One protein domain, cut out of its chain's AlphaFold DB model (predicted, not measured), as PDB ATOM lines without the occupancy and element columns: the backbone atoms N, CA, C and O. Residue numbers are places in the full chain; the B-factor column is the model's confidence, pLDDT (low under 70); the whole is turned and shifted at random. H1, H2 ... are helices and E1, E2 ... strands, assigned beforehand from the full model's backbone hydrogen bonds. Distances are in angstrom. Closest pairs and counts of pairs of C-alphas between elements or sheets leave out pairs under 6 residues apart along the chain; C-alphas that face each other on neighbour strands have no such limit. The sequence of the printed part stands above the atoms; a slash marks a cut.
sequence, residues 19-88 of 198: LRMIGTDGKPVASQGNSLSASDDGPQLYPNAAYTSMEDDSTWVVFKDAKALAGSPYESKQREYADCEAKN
ATOM      1  N   LEU A  19     -31.117  18.378  45.323       84.94
ATOM      2  CA  LEU A  19     -31.762  19.621  45.728       84.94
ATOM      3  C   LEU A  19     -31.688  20.619  44.578       84.94
ATOM      4  O   LEU A  19     -30.757  20.593  43.776       84.94
ATOM      5  N   ARG A  20     -32.688  21.489  44.465       85.50
ATOM      6  CA  ARG A  20     -32.710  22.478  43.388       85.50
ATOM      7  C   ARG A  20     -31.582  23.485  43.599       85.50
ATOM      8  O   ARG A  20     -31.364  23.931  44.716       85.50
ATOM      9  N   MET A  21     -30.860  23.862  42.553       82.19
ATOM     10  CA  MET A  21     -29.846  24.901  42.699       82.19
ATOM     11  C   MET A  21     -30.522  26.262  42.893       82.19
ATOM     12  O   MET A  21     -31.422  26.617  42.131       82.19
ATOM     13  N   ILE A  22     -30.084  27.015  43.900       82.19
ATOM     14  CA  ILE A  22     -30.568  28.351  44.249       82.19
ATOM     15  C   ILE A  22     -29.430  29.352  44.033       82.19
ATOM     16  O   ILE A  22     -28.319  29.144  44.518       82.19
ATOM     17  N   GLY A  23     -29.698  30.419  43.284       73.06
ATOM     18  CA  GLY A  23     -28.755  31.507  43.049       73.06
ATOM     19  C   GLY A  23     -28.596  32.423  44.265       73.06
ATOM     20  O   GLY A  23     -29.324  32.321  45.255       73.06
ATOM     21  N   THR A  24     -27.666  33.372  44.173       67.81
ATOM     22  CA  THR A  24     -27.442  34.415  45.194       67.81
ATOM     23  C   THR A  24     -28.672  35.294  45.432       67.81
ATOM     24  O   THR A  24     -28.843  35.850  46.514       67.81
ATOM     25  N   ASP A  25     -29.569  35.374  44.450       73.44
ATOM     26  CA  ASP A  25     -30.854  36.068  44.528       73.44
ATOM     27  C   ASP A  25     -31.959  35.257  45.235       73.44
ATOM     28  O   ASP A  25     -33.104  35.712  45.330       73.44
ATOM     29  N   GLY A  26     -31.638  34.055  45.725       69.75
ATOM     30  CA  GLY A  26     -32.580  33.157  46.387       69.75
ATOM     31  C   GLY A  26     -33.549  32.459  45.431       69.75
ATOM     32  O   GLY A  26     -34.495  31.815  45.895       69.75
ATOM     33  N   LYS A  27     -33.352  32.566  44.110       77.19
ATOM     34  CA  LYS A  27     -34.232  31.954  43.107       77.19
ATOM     35  C   LYS A  27     -33.608  30.706  42.487       77.19
ATOM     36  O   LYS A  27     -32.387  30.580  42.450       77.19
ATOM     37  N   PRO A  28     -34.424  29.766  41.978       73.19
ATOM     38  CA  PRO A  28     -33.900  28.612  41.267       73.19
ATOM     39  C   PRO A  28     -33.105  28.990  40.016       73.19
ATOM     40  O   PRO A  28     -33.552  29.824  39.227       73.19
ATOM     41  N   VAL A  29     -31.972  28.322  39.805       69.94
ATOM     42  CA  VAL A  29     -31.142  28.489  38.604       69.94
ATOM     43  C   VAL A  29     -31.708  27.641  37.460       69.94
ATOM     44  O   VAL A  29     -31.917  26.433  37.609       69.94
ATOM     45  N   ALA A  30     -31.966  28.273  36.312       63.47
ATOM     46  CA  ALA A  30     -32.392  27.589  35.091       63.47
ATOM     47  C   ALA A  30     -31.203  26.899  34.399       63.47
ATOM     48  O   ALA A  30     -30.087  27.417  34.406       63.47
ATOM     49  N   SER A  31     -31.444  25.749  33.769       57.81
ATOM     50  CA  SER A  31     -30.469  25.078  32.910       57.81
ATOM     51  C   SER A  31     -30.342  25.866  31.607       57.81
ATOM     52  O   SER A  31     -31.270  25.911  30.802       57.81
ATOM     53  N   GLN A  32     -29.202  26.522  31.387       49.09
ATOM     54  CA  GLN A  32     -28.830  26.953  30.042       49.09
ATOM     55  C   GLN A  32     -28.127  25.775  29.365       49.09
ATOM     56  O   GLN A  32     -27.189  25.199  29.909       49.09
ATOM     57  N   GLY A  33     -28.651  25.345  28.216       39.25
ATOM     58  CA  GLY A  33     -28.220  24.128  27.533       39.25
ATOM     59  C   GLY A  33     -26.697  24.000  27.428       39.25
ATOM     60  O   GLY A  33     -26.016  24.909  26.965       39.25
ATOM     61  N   ASN A  34     -26.183  22.844  27.852       34.12
ATOM     62  CA  ASN A  34     -24.798  22.373  27.712       34.12
ATOM     63  C   ASN A  34     -23.666  23.282  28.220       34.12
ATOM     64  O   ASN A  34     -22.494  22.969  28.017       34.12
ATOM     65  N   SER A  35     -23.989  24.365  28.909       35.25
ATOM     66  CA  SER A  35     -23.022  25.230  29.555       35.25
ATOM     67  C   SER A  35     -23.662  25.682  30.849       35.25
ATOM     68  O   SER A  35     -24.723  26.304  30.835       35.25
ATOM     69  N   LEU A  36     -23.025  25.363  31.975       39.50
ATOM     70  CA  LEU A  36     -23.221  26.122  33.200       39.50
ATOM     71  C   LEU A  36     -22.803  27.563  32.884       39.50
ATOM     72  O   LEU A  36     -21.711  27.992  33.221       39.50
ATOM     73  N   SER A  37     -23.679  28.326  32.231       33.75
ATOM     74  CA  SER A  37     -23.705  29.774  32.349       33.75
ATOM     75  C   SER A  37     -24.233  30.037  33.750       33.75
ATOM     76  O   SER A  37     -25.380  30.428  33.961       33.75
ATOM     77  N   ALA A  38     -23.402  29.675  34.727       36.97
ATOM     78  CA  ALA A  38     -23.475  30.228  36.044       36.97
ATOM     79  C   ALA A  38     -23.491  31.737  35.819       36.97
ATOM     80  O   ALA A  38     -22.528  32.312  35.330       36.97
ATOM     81  N   SER A  39     -24.595  32.389  36.160       35.91
ATOM     82  CA  SER A  39     -24.451  33.663  36.852       35.91
ATOM     83  C   SER A  39     -23.313  33.461  37.857       35.91
ATOM     84  O   SER A  39     -23.450  32.554  38.685       35.91
ATOM     85  N   ASP A  40     -22.209  34.192  37.680       44.22
ATOM     86  CA  ASP A  40     -20.820  33.990  38.151       44.22
ATOM     87  C   ASP A  40     -20.588  33.552  39.625       44.22
ATOM     88  O   ASP A  40     -19.456  33.347  40.052       44.22
ATOM     89  N   ASP A  41     -21.642  33.339  40.411       47.19
ATOM     90  CA  ASP A  41     -21.628  32.995  41.833       47.19
ATOM     91  C   ASP A  41     -22.174  31.588  42.152       47.19
ATOM     92  O   ASP A  41     -22.028  31.095  43.272       47.19
ATOM     93  N   GLY A  42     -22.833  30.924  41.197       48.12
ATOM     94  CA  GLY A  42     -23.522  29.648  41.424       48.12
ATOM     95  C   GLY A  42     -22.617  28.535  41.981       48.12
ATOM     96  O   GLY A  42     -22.966  27.938  43.001       48.12
ATOM     97  N   PRO A  43     -21.445  28.272  41.370       53.62
ATOM     98  CA  PRO A  43     -20.508  27.270  41.861       53.62
ATOM     99  C   PRO A  43     -19.898  27.586  43.237       53.62
ATOM    100  O   PRO A  43     -19.571  26.669  43.988       53.62
ATOM    101  N   GLN A  44     -19.780  28.870  43.604       61.41
ATOM    102  CA  GLN A  44     -19.240  29.278  44.909       61.41
ATOM    103  C   GLN A  44     -20.191  28.973  46.070       61.41
ATOM    104  O   GLN A  44     -19.727  28.709  47.178       61.41
ATOM    105  N   LEU A  45     -21.507  28.980  45.831       69.56
ATOM    106  CA  LEU A  45     -22.511  28.696  46.861       69.56
ATOM    107  C   LEU A  45     -22.608  27.211  47.231       69.56
ATOM    108  O   LEU A  45     -23.210  26.878  48.247       69.56
ATOM    109  N   TYR A  46     -22.062  26.304  46.425       75.69
ATOM    110  CA  TYR A  46     -22.209  24.861  46.622       75.69
ATOM    111  C   TYR A  46     -20.848  24.155  46.614       75.69
ATOM    112  O   TYR A  46     -20.582  23.318  45.752       75.69
ATOM    113  N   PRO A  47     -19.977  24.459  47.594       69.06
ATOM    114  CA  PRO A  47     -18.563  24.083  47.554       69.06
ATOM    115  C   PRO A  47     -18.266  22.585  47.688       69.06
ATOM    116  O   PRO A  47     -17.130  22.168  47.490       69.06
ATOM    117  N   ASN A  48     -19.259  21.788  48.085       76.69
ATOM    118  CA  ASN A  48     -19.122  20.349  48.307       76.69
ATOM    119  C   ASN A  48     -20.214  19.558  47.564       76.69
ATOM    120  O   ASN A  48     -20.612  18.477  48.006       76.69
ATOM    121  N   ALA A  49     -20.756  20.115  46.476       76.56
ATOM    122  CA  ALA A  49     -21.823  19.486  45.706       76.56
ATOM    123  C   ALA A  49     -21.368  19.106  44.295       76.56
ATOM    124  O   ALA A  49     -20.576  19.798  43.660       76.56
ATOM    125  N   ALA A  50     -21.942  18.024  43.776       74.25
ATOM    126  CA  ALA A  50     -21.916  17.729  42.352       74.25
ATOM    127  C   ALA A  50     -23.137  18.350  41.668       74.25
ATOM    128  O   ALA A  50     -24.244  18.337  42.210       74.25
ATOM    129  N   TYR A  51     -22.943  18.852  40.455       73.69
ATOM    130  CA  TYR A  51     -24.003  19.451  39.652       73.69
ATOM    131  C   TYR A  51     -24.591  18.408  38.713       73.69
ATOM    132  O   TYR A  51     -23.873  17.604  38.116       73.69
ATOM    133  N   THR A  52     -25.907  18.426  38.565       63.44
ATOM    134  CA  THR A  52     -26.611  17.575  37.614       63.44
ATOM    135  C   THR A  52     -27.760  18.341  36.972       63.44
ATOM    136  O   THR A  52     -28.284  19.306  37.531       63.44
ATOM    137  N   SER A  53     -28.147  17.927  35.772       63.25
ATOM    138  CA  SER A  53     -29.313  18.455  35.068       63.25
ATOM    139  C   SER A  53     -30.357  17.350  34.991       63.25
ATOM    140  O   SER A  53     -30.039  16.222  34.612       63.25
ATOM    141  N   MET A  54     -31.594  17.664  35.366       64.00
ATOM    142  CA  MET A  54     -32.729  16.752  35.207       64.00
ATOM    143  C   MET A  54     -33.569  17.168  33.995       64.00
ATOM    144  O   MET A  54     -33.298  18.181  33.356       64.00
ATOM    145  N   GLU A  55     -34.574  16.362  33.641       57.41
ATOM    146  CA  GLU A  55     -35.407  16.548  32.440       57.41
ATOM    147  C   GLU A  55     -36.209  17.867  32.408       57.41
ATOM    148  O   GLU A  55     -36.830  18.167  31.394       57.41
ATOM    149  N   ASP A  56     -36.213  18.642  33.494       60.25
ATOM    150  CA  ASP A  56     -37.043  19.830  33.715       60.25
ATOM    151  C   ASP A  56     -36.322  21.165  33.464       60.25
ATOM    152  O   ASP A  56     -36.699  22.188  34.044       60.25
ATOM    153  N   ASP A  57     -35.268  21.154  32.639       63.41
ATOM    154  CA  ASP A  57     -34.425  22.317  32.324       63.41
ATOM    155  C   ASP A  57     -33.998  23.097  33.585       63.41
ATOM    156  O   ASP A  57     -33.796  24.312  33.557       63.41
ATOM    157  N   SER A  58     -33.863  22.411  34.724       65.50
ATOM    158  CA  SER A  58     -33.392  22.987  35.982       65.50
ATOM    159  C   SER A  58     -32.030  22.410  36.345       65.50
ATOM    160  O   SER A  58     -31.719  21.250  36.060       65.50
ATOM    161  N   THR A  59     -31.211  23.233  36.994       72.50
ATOM    162  CA  THR A  59     -29.948  22.778  37.571       72.50
ATOM    163  C   THR A  59     -30.195  22.279  38.987       72.50
ATOM    164  O   THR A  59     -30.877  22.922  39.792       72.50
ATOM    165  N   TRP A  60     -29.634  21.118  39.288       79.31
ATOM    166  CA  TRP A  60     -29.763  20.438  40.565       79.31
ATOM    167  C   TRP A  60     -28.378  20.196  41.160       79.31
ATOM    168  O   TRP A  60     -27.398  20.003  40.440       79.31
ATOM    169  N   VAL A  61     -28.303  20.198  42.485       80.19
ATOM    170  CA  VAL A  61     -27.096  19.899  43.253       80.19
ATOM    171  C   VAL A  61     -27.297  18.614  44.043       80.19
ATOM    172  O   VAL A  61     -28.366  18.363  44.603       80.19
ATOM    173  N   VAL A  62     -26.262  17.788  44.086       82.62
ATOM    174  CA  VAL A  62     -26.235  16.523  44.817       82.62
ATOM    175  C   VAL A  62     -25.108  16.602  45.835       82.62
ATOM    176  O   VAL A  62     -23.969  16.908  45.486       82.62
ATOM    177  N   PHE A  63     -25.425  16.326  47.095       83.50
ATOM    178  CA  PHE A  63     -24.463  16.327  48.193       83.50
ATOM    179  C   PHE A  63     -24.148  14.896  48.608       83.50
ATOM    180  O   PHE A  63     -25.063  14.075  48.713       83.50
ATOM    181  N   LYS A  64     -22.862  14.608  48.849       82.50
ATOM    182  CA  LYS A  64     -22.388  13.270  49.245       82.50
ATOM    183  C   LYS A  64     -23.070  12.801  50.522       82.50
ATOM    184  O   LYS A  64     -23.575  11.684  50.566       82.50
ATOM    185  N   ASP A  65     -23.079  13.673  51.523       85.56
ATOM    186  CA  ASP A  65     -23.672  13.423  52.826       85.56
ATOM    187  C   ASP A  65     -24.156  14.725  53.491       85.56
ATOM    188  O   ASP A  65     -23.991  15.826  52.953       85.56
ATOM    189  N   ALA A  66     -24.725  14.606  54.689       88.25
ATOM    190  CA  ALA A  66     -25.188  15.727  55.489       88.25
ATOM    191  C   ALA A  66     -24.088  16.768  55.750       88.25
ATOM    192  O   ALA A  66     -24.379  17.961  55.786       88.25
ATOM    193  N   LYS A  67     -22.820  16.365  55.906       87.31
ATOM    194  CA  LYS A  67     -21.717  17.302  56.186       87.31
ATOM    195  C   LYS A  67     -21.417  18.181  54.976       87.31
ATOM    196  O   LYS A  67     -21.077  19.349  55.147       87.31
ATOM    197  N   ALA A  68     -21.598  17.653  53.768       83.19
ATOM    198  CA  ALA A  68     -21.377  18.390  52.530       83.19
ATOM    199  C   ALA A  68     -22.334  19.592  52.347       83.19
ATOM    200  O   ALA A  68     -22.046  20.480  51.548       83.19
ATOM    201  N   LEU A  69     -23.431  19.694  53.109       86.56
ATOM    202  CA  LEU A  69     -24.318  20.866  53.057       86.56
ATOM    203  C   LEU A  69     -23.703  22.119  53.714       86.56
ATOM    204  O   LEU A  69     -24.255  23.209  53.547       86.56
ATOM    205  N   ALA A  70     -22.604  21.994  54.469       83.62
ATOM    206  CA  ALA A  70     -21.931  23.122  55.122       83.62
ATOM    207  C   ALA A  70     -21.489  24.196  54.116       83.62
ATOM    208  O   ALA A  70     -20.920  23.873  53.072       83.62
ATOM    209  N   GLY A  71     -21.743  25.469  54.438       78.56
ATOM    210  CA  GLY A  71     -21.397  26.598  53.576       78.56
ATOM    211  C   GLY A  71     -22.300  26.760  52.351       78.56
ATOM    212  O   GLY A  71     -22.043  27.640  51.535       78.56
ATOM    213  N   SER A  72     -23.349  25.940  52.218       83.81
ATOM    214  CA  SER A  72     -24.341  26.067  51.149       83.81
ATOM    215  C   SER A  72     -25.631  26.744  51.619       83.81
ATOM    216  O   SER A  72     -25.929  26.739  52.817       83.81
ATOM    217  N   PRO A  73     -26.489  27.224  50.697       86.88
ATOM    218  CA  PRO A  73     -27.849  27.666  51.024       86.88
ATOM    219  C   PRO A  73     -28.693  26.628  51.785       86.88
ATOM    220  O   PRO A  73     -29.698  26.975  52.407       86.88
ATOM    221  N   TYR A  74     -28.293  25.352  51.759       89.25
ATOM    222  CA  TYR A  74     -28.953  24.258  52.459       89.25
ATOM    223  C   TYR A  74     -28.305  23.884  53.795       89.25
ATOM    224  O   TYR A  74     -28.731  22.908  54.400       89.25
ATOM    225  N   GLU A  75     -27.341  24.643  54.321       88.75
ATOM    226  CA  GLU A  75     -26.684  24.332  55.603       88.75
ATOM    227  C   GLU A  75     -27.683  24.109  56.753       88.75
ATOM    228  O   GLU A  75     -27.556  23.170  57.539       88.75
ATOM    229  N   SER A  76     -28.767  24.886  56.792       89.69
ATOM    230  CA  SER A  76     -29.843  24.713  57.783       89.69
ATOM    231  C   SER A  76     -30.541  23.340  57.737       89.69
ATOM    232  O   SER A  76     -31.215  22.959  58.694       89.69
ATOM    233  N   LYS A  77     -30.373  22.577  56.650       89.81
ATOM    234  CA  LYS A  77     -30.962  21.251  56.419       89.81
ATOM    235  C   LYS A  77     -30.049  20.089  56.788       89.81
ATOM    236  O   LYS A  77     -30.498  18.948  56.712       89.81
ATOM    237  N   GLN A  78     -28.828  20.348  57.262       89.75
ATOM    238  CA  GLN A  78     -27.878  19.306  57.674       89.75
ATOM    239  C   GLN A  78     -28.500  18.255  58.597       89.75
ATOM    240  O   GLN A  78     -28.333  17.060  58.375       89.75
ATOM    241  N   ARG A  79     -29.259  18.687  59.610       90.81
ATOM    242  CA  ARG A  79     -29.887  17.767  60.565       90.81
ATOM    243  C   ARG A  79     -30.962  16.894  59.920       90.81
ATOM    244  O   ARG A  79     -30.992  15.696  60.160       90.81
ATOM    245  N   GLU A  80     -31.819  17.485  59.089       90.06
ATOM    246  CA  GLU A  80     -32.866  16.749  58.367       90.06
ATOM    247  C   GLU A  80     -32.250  15.724  57.400       90.06
ATOM    248  O   GLU A  80     -32.750  14.606  57.273       90.06
ATOM    249  N   TYR A  81     -31.138  16.089  56.758       88.19
ATOM    250  CA  TYR A  81     -30.396  15.211  55.860       88.19
ATOM    251  C   TYR A  81     -29.723  14.060  56.628       88.19
ATOM    252  O   TYR A  81     -29.893  12.902  56.256       88.19
ATOM    253  N   ALA A  82     -29.070  14.348  57.759       90.06
ATOM    254  CA  ALA A  82     -28.461  13.336  58.627       90.06
ATOM    255  C   ALA A  82     -29.498  12.355  59.203       90.06
ATOM    256  O   ALA A  82     -29.263  11.149  59.255       90.06
ATOM    257  N   ASP A  83     -30.677  12.849  59.593       92.56
ATOM    258  CA  ASP A  83     -31.782  12.000  60.051       92.56
ATOM    259  C   ASP A  83     -32.300  11.087  58.921       92.56
ATOM    260  O   ASP A  83     -32.752   9.968  59.179       92.56
ATOM    261  N   CYS A  84     -32.252  11.549  57.666       87.38
ATOM    262  CA  CYS A  84     -32.604  10.749  56.494       87.38
ATOM    263  C   CYS A  84     -31.566   9.650  56.224       87.38
ATOM    264  O   CYS A  84     -31.947   8.499  56.006       87.38
ATOM    265  N   GLU A  85     -30.275   9.974  56.305       86.00
ATOM    266  CA  GLU A  85     -29.172   9.012  56.177       86.00
ATOM    267  C   GLU A  85     -29.248   7.929  57.254       86.00
ATOM    268  O   GLU A  85     -29.191   6.740  56.949       86.00
ATOM    269  N   ALA A  86     -29.484   8.322  58.507       89.38
ATOM    270  CA  ALA A  86     -29.623   7.383  59.617       89.38
ATOM    271  C   ALA A  86     -30.807   6.414  59.433       89.38
ATOM    272  O   ALA A  86     -30.750   5.273  59.891       89.38
ATOM    273  N   LYS A  87     -31.881   6.849  58.757       90.31
ATOM    274  CA  LYS A  87     -33.041   6.002  58.425       90.31
ATOM    275  C   LYS A  87     -32.807   5.098  57.216       90.31
ATOM    276  O   LYS A  87     -33.535   4.122  57.065       90.31
ATOM    277  N   ASN A  88     -31.833   5.418  56.368       87.31
ATOM    278  CA  ASN A  88     -31.552   4.708  55.122       87.31
ATOM    279  C   ASN A  88     -30.057   4.347  55.037       87.31
ATOM    280  O   ASN A  88     -29.364   4.846  54.152       87.31
TER     281      ASN A  88
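Overview. This is residues 19 to 88 of the 198 residues of an uncharacterized protein of Bifidobacterium longum (UniProt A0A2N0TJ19). With little regular structure, this is a small hairpin of strands, E1 and E2, with helices H1 and H2 toward one end and a long winding loop, residues 19 to 48, that begins and ends beside the strands. The printed part has 70 residues, 27 in named elements, in the order E1, E2, H1, H2; the class is mixed, the sheet antiparallel. It is compact, with radius of gyration of the C-alphas 12.4 A, yet elongated, spanning 36 by 23 by 17 A.

Along the chain. After residues 19 to 48, E1, residues 49 to 53, begins at C-alpha 49 (-21.823, 19.486, 45.706) and measures 13.1 A. E2 is residues 59 to 63, 13.6 A; H1 residues 66 to 69, 5.8 A. H2, residues 75 to 87, 19.6 A, ends at C-alpha 87 (-33.041, 6.002, 58.425).

Arrangement. Residues 19 to 20 pair antiparallel with residues 60 to 61 of E2. In the hairpin E1 and E2, antiparallel at 146 degrees, N 50 and O 62 are 2.9 A apart, within hydrogen-bond range. H1 and H2 touch, closest at the C-alphas of Leu 69 and Glu 75, 4.9 A. H2 is apart from both strands. H2 has 7 of 9 O i to N i+4 pairs within range; H1 is too short for one.

Size, cuts and confidence. The C-alphas farthest apart, Asp 40 and Lys 87, are 36.7 A apart. The printed part has no cut; the three links are tight. Mean pLDDT of the printed part is 72.2, with residues 29 to 45 and 52 to 58 among those under 70.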